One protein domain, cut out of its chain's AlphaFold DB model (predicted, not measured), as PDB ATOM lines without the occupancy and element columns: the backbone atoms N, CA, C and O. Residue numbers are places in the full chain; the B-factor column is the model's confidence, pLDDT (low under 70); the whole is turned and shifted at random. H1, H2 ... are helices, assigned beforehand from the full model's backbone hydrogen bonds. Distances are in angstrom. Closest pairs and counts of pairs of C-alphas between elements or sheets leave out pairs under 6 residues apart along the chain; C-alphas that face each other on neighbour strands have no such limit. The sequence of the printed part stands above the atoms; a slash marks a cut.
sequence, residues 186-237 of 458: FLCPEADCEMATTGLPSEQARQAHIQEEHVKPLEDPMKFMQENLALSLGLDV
ATOM      1  N   PHE A 186     271.930 110.159  17.153       71.94
ATOM      2  CA  PHE A 186     270.983 111.128  16.619       71.94
ATOM      3  C   PHE A 186     270.112 110.427  15.581       71.94
ATOM      4  O   PHE A 186     270.556 110.200  14.461       71.94
ATOM      5  N   LEU A 187     268.895 110.045  15.966       80.88
ATOM      6  CA  LEU A 187     267.947 109.384  15.067       80.88
ATOM      7  C   LEU A 187     267.473 110.357  13.975       80.88
ATOM      8  O   LEU A 187     267.304 111.554  14.247       80.88
ATOM      9  N   CYS A 188     267.264 109.847  12.760       82.12
ATOM     10  CA  CYS A 188     266.538 110.575  11.719       82.12
ATOM     11  C   CYS A 188     265.066 110.785  12.154       82.12
ATOM     12  O   CYS A 188     264.516 109.886  12.793       82.12
ATOM     13  N   PRO A 189     264.438 111.952  11.897       76.56
ATOM     14  CA  PRO A 189     263.029 112.182  12.226       76.56
ATOM     15  C   PRO A 189     262.038 111.494  11.273       76.56
ATOM     16  O   PRO A 189     260.883 111.335  11.658       76.56
ATOM     17  N   GLU A 190     262.466 111.087  10.073       71.88
ATOM     18  CA  GLU A 190     261.606 110.413   9.093       71.88
ATOM     19  C   GLU A 190     261.331 108.963   9.510       71.88
ATOM     20  O   GLU A 190     262.266 108.197   9.747       71.88
ATOM     21  N   ALA A 191     260.053 108.585   9.605       64.56
ATOM     22  CA  ALA A 191     259.628 107.303  10.175       64.56
ATOM     23  C   ALA A 191     260.115 106.084   9.369       64.56
ATOM     24  O   ALA A 191     260.491 105.071   9.960       64.56
ATOM     25  N   ASP A 192     260.168 106.219   8.044       63.75
ATOM     26  CA  ASP A 192     260.500 105.143   7.102       63.75
ATOM     27  C   ASP A 192     262.003 105.087   6.760       63.75
ATOM     28  O   ASP A 192     262.445 104.340   5.888       63.75
ATOM     29  N   CYS A 193     262.829 105.873   7.459       74.69
ATOM     30  CA  CYS A 193     264.268 105.928   7.233       74.69
ATOM     31  C   CYS A 193     265.048 104.910   8.085       74.69
ATOM     32  O   CYS A 193     264.922 104.866   9.310       74.69
ATOM     33  N   GLU A 194     265.978 104.164   7.475       73.12
ATOM     34  CA  GLU A 194     266.861 103.218   8.184       73.12
ATOM     35  C   GLU A 194     267.620 103.884   9.356       73.12
ATOM     36  O   GLU A 194     267.768 103.318  10.447       73.12
ATOM     37  N   MET A 195     268.053 105.135   9.173       75.31
ATOM     38  CA  MET A 195     268.783 105.891  10.195       75.31
ATOM     39  C   MET A 195     267.895 106.422  11.334       75.31
ATOM     40  O   MET A 195     268.428 106.913  12.336       75.31
ATOM     41  N   ALA A 196     266.567 106.290  11.247       74.44
ATOM     42  CA  ALA A 196     265.668 106.470  12.389       74.44
ATOM     43  C   ALA A 196     265.789 105.315  13.402       74.44
ATOM     44  O   ALA A 196     265.621 105.532  14.602       74.44
ATOM     45  N   THR A 197     266.171 104.113  12.948       71.25
ATOM     46  CA  THR A 197     266.414 102.945  13.817       71.25
ATOM     47  C   THR A 197     267.892 102.791  14.184       71.25
ATOM     48  O   THR A 197     268.223 102.580  15.353       71.25
ATOM     49  N   THR A 198     268.796 102.917  13.209       75.19
ATOM     50  CA  THR A 198     270.242 102.698  13.415       75.19
ATOM     51  C   THR A 198     270.914 103.869  14.145       75.19
ATOM     52  O   THR A 198     271.773 103.650  15.001       75.19
ATOM     53  N   GLY A 199     270.475 105.103  13.873       73.06
ATOM     54  CA  GLY A 199     270.951 106.325  14.521       73.06
ATOM     55  C   GLY A 199     272.327 106.811  14.049       73.06
ATOM     56  O   GLY A 199     273.264 106.044  13.843       73.06
ATOM     57  N   LEU A 200     272.474 108.132  13.920       77.81
ATOM     58  CA  LEU A 200     273.685 108.757  13.385       77.81
ATOM     59  C   LEU A 200     274.687 109.167  14.485       77.81
ATOM     60  O   LEU A 200     274.293 109.519  15.604       77.81
ATOM     61  N   PRO A 201     276.003 109.169  14.187       78.00
ATOM     62  CA  PRO A 201     277.055 109.403  15.181       78.00
ATOM     63  C   PRO A 201     277.174 110.861  15.655       78.00
ATOM     64  O   PRO A 201     277.877 111.127  16.632       78.00
ATOM     65  N   SER A 202     276.531 111.811  14.970       81.00
ATOM     66  CA  SER A 202     276.494 113.230  15.336       81.00
ATOM     67  C   SER A 202     275.269 113.928  14.742       81.00
ATOM     68  O   SER A 202     274.699 113.476  13.749       81.00
ATOM     69  N   GLU A 203     274.890 115.072  15.313       76.88
ATOM     70  CA  GLU A 203     273.820 115.910  14.764       76.88
ATOM     71  C   GLU A 203     274.152 116.452  13.366       76.88
ATOM     72  O   GLU A 203     273.273 116.518  12.514       76.88
ATOM     73  N   GLN A 204     275.424 116.769  13.101       78.69
ATOM     74  CA  GLN A 204     275.875 117.185  11.772       78.69
ATOM     75  C   GLN A 204     275.720 116.053  10.746       78.69
ATOM     76  O   GLN A 204     275.280 116.309   9.631       78.69
ATOM     77  N   ALA A 205     276.023 114.804  11.126       76.81
ATOM     78  CA  ALA A 205     275.776 113.648  10.266       76.81
ATOM     79  C   ALA A 205     274.275 113.463  10.010       76.81
ATOM     80  O   ALA A 205     273.891 113.217   8.874       76.81
ATOM     81  N   ARG A 206     273.418 113.659  11.025       77.44
ATOM     82  CA  ARG A 206     271.957 113.645  10.844       77.44
ATOM     83  C   ARG A 206     271.480 114.728   9.877       77.44
ATOM     84  O   ARG A 206     270.651 114.436   9.029       77.44
ATOM     85  N   GLN A 207     271.977 115.958   9.993       76.12
ATOM     86  CA  GLN A 207     271.587 117.049   9.092       76.12
ATOM     87  C   GLN A 207     272.049 116.798   7.651       76.12
ATOM     88  O   GLN A 207     271.263 117.017   6.737       76.12
ATOM     89  N   ALA A 208     273.274 116.295   7.453       77.12
ATOM     90  CA  ALA A 208     273.767 115.897   6.133       77.12
ATOM     91  C   ALA A 208     272.912 114.771   5.535       77.12
ATOM     92  O   ALA A 208     272.409 114.914   4.431       77.12
ATOM     93  N   HIS A 209     272.644 113.717   6.308       82.94
ATOM     94  CA  HIS A 209     271.779 112.610   5.905       82.94
ATOM     95  C   HIS A 209     270.356 113.069   5.535       82.94
ATOM     96  O   HIS A 209     269.879 112.724   4.464       82.94
ATOM     97  N   ILE A 210     269.699 113.906   6.350       81.12
ATOM     98  CA  ILE A 210     268.384 114.478   5.996       81.12
ATOM     99  C   ILE A 210     268.485 115.291   4.698       81.12
ATOM    100  O   ILE A 210     267.613 115.202   3.837       81.12
ATOM    101  N   GLN A 211     269.547 116.079   4.530       77.88
ATOM    102  CA  GLN A 211     269.728 116.891   3.332       77.88
ATOM    103  C   GLN A 211     269.973 116.042   2.074       77.88
ATOM    104  O   GLN A 211     269.442 116.382   1.022       77.88
ATOM    105  N   GLU A 212     270.730 114.951   2.170       74.12
ATOM    106  CA  GLU A 212     271.122 114.100   1.038       74.12
ATOM    107  C   GLU A 212     270.070 113.030   0.686       74.12
ATOM    108  O   GLU A 212     269.830 112.812  -0.500       74.12
ATOM    109  N   GLU A 213     269.398 112.436   1.681       71.19
ATOM    110  CA  GLU A 213     268.442 111.320   1.517       71.19
ATOM    111  C   GLU A 213     266.962 111.743   1.549       71.19
ATOM    112  O   GLU A 213     266.099 110.990   1.105       71.19
ATOM    113  N   HIS A 214     266.631 112.926   2.085       75.69
ATOM    114  CA  HIS A 214     265.233 113.370   2.224       75.69
ATOM    115  C   HIS A 214     264.946 114.714   1.544       75.69
ATOM    116  O   HIS A 214     263.894 114.870   0.937       75.69
ATOM    117  N   VAL A 215     265.870 115.683   1.565       74.69
ATOM    118  CA  VAL A 215     265.642 116.987   0.904       74.69
ATOM    119  C   VAL A 215     266.066 116.962  -0.566       74.69
ATOM    120  O   VAL A 215     265.260 117.269  -1.442       74.69
ATOM    121  N   LYS A 216     267.308 116.558  -0.864       70.88
ATOM    122  CA  LYS A 216     267.857 116.550  -2.230       70.88
ATOM    123  C   LYS A 216     267.049 115.698  -3.232       70.88
ATOM    124  O   LYS A 216     266.907 116.158  -4.367       70.88
ATOM    125  N   PRO A 217     266.487 114.521  -2.877       74.12
ATOM    126  CA  PRO A 217     265.662 113.749  -3.808       74.12
ATOM    127  C   PRO A 217     264.319 114.421  -4.125       74.12
ATOM    128  O   PRO A 217     263.818 114.273  -5.237       74.12
ATOM    129  N   LEU A 218     263.752 115.176  -3.174       61.38
ATOM    130  CA  LEU A 218     262.496 115.908  -3.365       61.38
ATOM    131  C   LEU A 218     262.681 117.252  -4.094       61.38
ATOM    132  O   LEU A 218     261.753 117.699  -4.765       61.38
ATOM    133  N   GLU A 219     263.847 117.899  -3.987       67.62
ATOM    134  CA  GLU A 219     264.094 119.216  -4.600       67.62
ATOM    135  C   GLU A 219     264.278 119.152  -6.133       67.62
ATOM    136  O   GLU A 219     263.820 120.044  -6.848       67.62
ATOM    137  N   ASP A 220     264.902 118.090  -6.663       67.88
ATOM    138  CA  ASP A 220     264.996 117.824  -8.110       67.88
ATOM    139  C   ASP A 220     265.076 116.302  -8.375       67.88
ATOM    140  O   ASP A 220     266.175 115.748  -8.507       67.88
ATOM    141  N   PRO A 221     263.931 115.592  -8.463       64.19
ATOM    142  CA  PRO A 221     263.912 114.130  -8.583       64.19
ATOM    143  C   PRO A 221     264.549 113.634  -9.887       64.19
ATOM    144  O   PRO A 221     265.148 112.557  -9.925       64.19
ATOM    145  N   MET A 222     264.478 114.433 -10.959       62.56
ATOM    146  CA  MET A 222     265.078 114.090 -12.249       62.56
ATOM    147  C   MET A 222     266.603 114.203 -12.208       62.56
ATOM    148  O   MET A 222     267.279 113.286 -12.686       62.56
ATOM    149  N   LYS A 223     267.166 115.262 -11.602       68.94
ATOM    150  CA  LYS A 223     268.618 115.311 -11.370       68.94
ATOM    151  C   LYS A 223     269.077 114.274 -10.366       68.94
ATOM    152  O   LYS A 223     270.109 113.669 -10.614       68.94
ATOM    153  N   PHE A 224     268.358 114.038  -9.270       69.62
ATOM    154  CA  PHE A 224     268.777 113.044  -8.281       69.62
ATOM    155  C   PHE A 224     268.864 111.642  -8.900       69.62
ATOM    156  O   PHE A 224     269.874 110.955  -8.736       69.62
ATOM    157  N   MET A 225     267.868 111.245  -9.699       70.06
ATOM    158  CA  MET A 225     267.926 109.994 -10.458       70.06
ATOM    159  C   MET A 225     269.080 109.994 -11.475       70.06
ATOM    160  O   MET A 225     269.796 109.001 -11.578       70.06
ATOM    161  N   GLN A 226     269.300 111.092 -12.207       68.94
ATOM    162  CA  GLN A 226     270.386 111.192 -13.188       68.94
ATOM    163  C   GLN A 226     271.782 111.155 -12.540       68.94
ATOM    164  O   GLN A 226     272.674 110.499 -13.071       68.94
ATOM    165  N   GLU A 227     271.980 111.829 -11.408       70.56
ATOM    166  CA  GLU A 227     273.241 111.868 -10.663       70.56
ATOM    167  C   GLU A 227     273.557 110.504 -10.044       70.56
ATOM    168  O   GLU A 227     274.675 110.022 -10.207       70.56
ATOM    169  N   ASN A 228     272.591 109.827  -9.418       70.75
ATOM    170  CA  ASN A 228     272.830 108.501  -8.834       70.75
ATOM    171  C   ASN A 228     272.934 107.389  -9.889       70.75
ATOM    172  O   ASN A 228     273.726 106.454  -9.727       70.75
ATOM    173  N   LEU A 229     272.226 107.510 -11.018       71.69
ATOM    174  CA  LEU A 229     272.459 106.652 -12.180       71.69
ATOM    175  C   LEU A 229     273.855 106.900 -12.776       71.69
ATOM    176  O   LEU A 229     274.554 105.946 -13.095       71.69
ATOM    177  N   ALA A 230     274.312 108.152 -12.875       69.75
ATOM    178  CA  ALA A 230     275.674 108.453 -13.313       69.75
ATOM    179  C   ALA A 230     276.721 107.875 -12.342       69.75
ATOM    180  O   ALA A 230     277.616 107.159 -12.785       69.75
ATOM    181  N   LEU A 231     276.568 108.089 -11.030       69.12
ATOM    182  CA  LEU A 231     277.463 107.555  -9.995       69.12
ATOM    183  C   LEU A 231     277.564 106.025 -10.044       69.12
ATOM    184  O   LEU A 231     278.671 105.484 -10.039       69.12
ATOM    185  N   SER A 232     276.432 105.328 -10.150       66.25
ATOM    186  CA  SER A 232     276.395 103.861 -10.218       66.25
ATOM    187  C   SER A 232     276.894 103.289 -11.556       66.25
ATOM    188  O   SER A 232     277.416 102.175 -11.578       66.25
ATOM    189  N   LEU A 233     276.833 104.062 -12.646       69.44
ATOM    190  CA  LEU A 233     277.489 103.760 -13.927       69.44
ATOM    191  C   LEU A 233     278.967 104.205 -13.986       69.44
ATOM    192  O   LEU A 233     279.628 104.009 -15.007       69.44
ATOM    193  N   GLY A 234     279.506 104.820 -12.926       64.31
ATOM    194  CA  GLY A 234     280.870 105.361 -12.902       64.31
ATOM    195  C   GLY A 234     281.088 106.557 -13.843       64.31
ATOM    196  O   GLY A 234     282.220 106.817 -14.259       64.31
ATOM    197  N   LEU A 235     280.018 107.263 -14.204       68.00
ATOM    198  CA  LEU A 235     280.011 108.442 -15.066       68.00
ATOM    199  C   LEU A 235     280.082 109.731 -14.231       68.00
ATOM    200  O   LEU A 235     279.524 109.817 -13.138       68.00
ATOM    201  N   ASP A 236     280.751 110.756 -14.754       63.09
ATOM    202  CA  ASP A 236     280.709 112.106 -14.191       63.09
ATOM    203  C   ASP A 236     279.424 112.862 -14.593       63.09
ATOM    204  O   ASP A 236     278.626 112.407 -15.415       63.09
ATOM    205  N   VAL A 237     279.243 114.072 -14.053       58.38
ATOM    206  CA  VAL A 237     278.134 114.987 -14.406       58.38
ATOM    207  C   VAL A 237     278.106 115.418 -15.886       58.38
ATOM    208  O   VAL A 237     277.139 116.041 -16.316       58.38
TER     209      VAL A 237
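This is residues 186 to 237 of the 458 residues of an uncharacterized protein of Colletotrichum gloeosporioides (strain Cg-14) (UniProt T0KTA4). Two helices, H2 and H3, meet near their ends in an open V, and the short helix H1 sits in a loop near the first end of H2. The printed part has 52 residues with three named helices, H1, H2 and H3 in order, and no named strand: all helix. It is loose, with a radius of gyration of the C-alphas of 12.7 A, and elongated, 33 by 19 by 17 A.

H1, residues 194 to 198, is only just apart from H2, residues 203 to 219, at 8.4 A. H2 has a kink of 26 degrees near residue 213. H2 and H3, residues 221 to 232, only just touch, with 3 pairs of C-alphas within 8 A, and only at the corner by their link. H2 touches H3 with residues 216 to 217 alone, and H3 touches H2 with residues 224 to 225 alone; the closest C-alphas of the two helices, those of Pro 217 and Phe 224, are 5.5 A apart. Their lines stand at a steep tilt of 65 degrees, opposite ways. H1 and H3 are apart. Every O i to N i+4 pair is within hydrogen-bond range in H1 and H3, 9 of 13 in H2.

H1 spans 6.3 A from C-alpha 194 at (266.861, 103.218, 8.184). H2 spans 21.9 A; H3 spans 16.2 A, ending at C-alpha 232, (276.395, 103.861, -10.218).

The C-alphas farthest apart, of Phe 186 and Leu 235, are 33.1 A apart. The printed part has no cut, and both links are tight. Residues 228 to 234, of which 228 to 232 belong to H3, stand free. The mean pLDDT of the printed part is 72.2; 18 residues are under 70, among them 218 to 224 and 230 to 237.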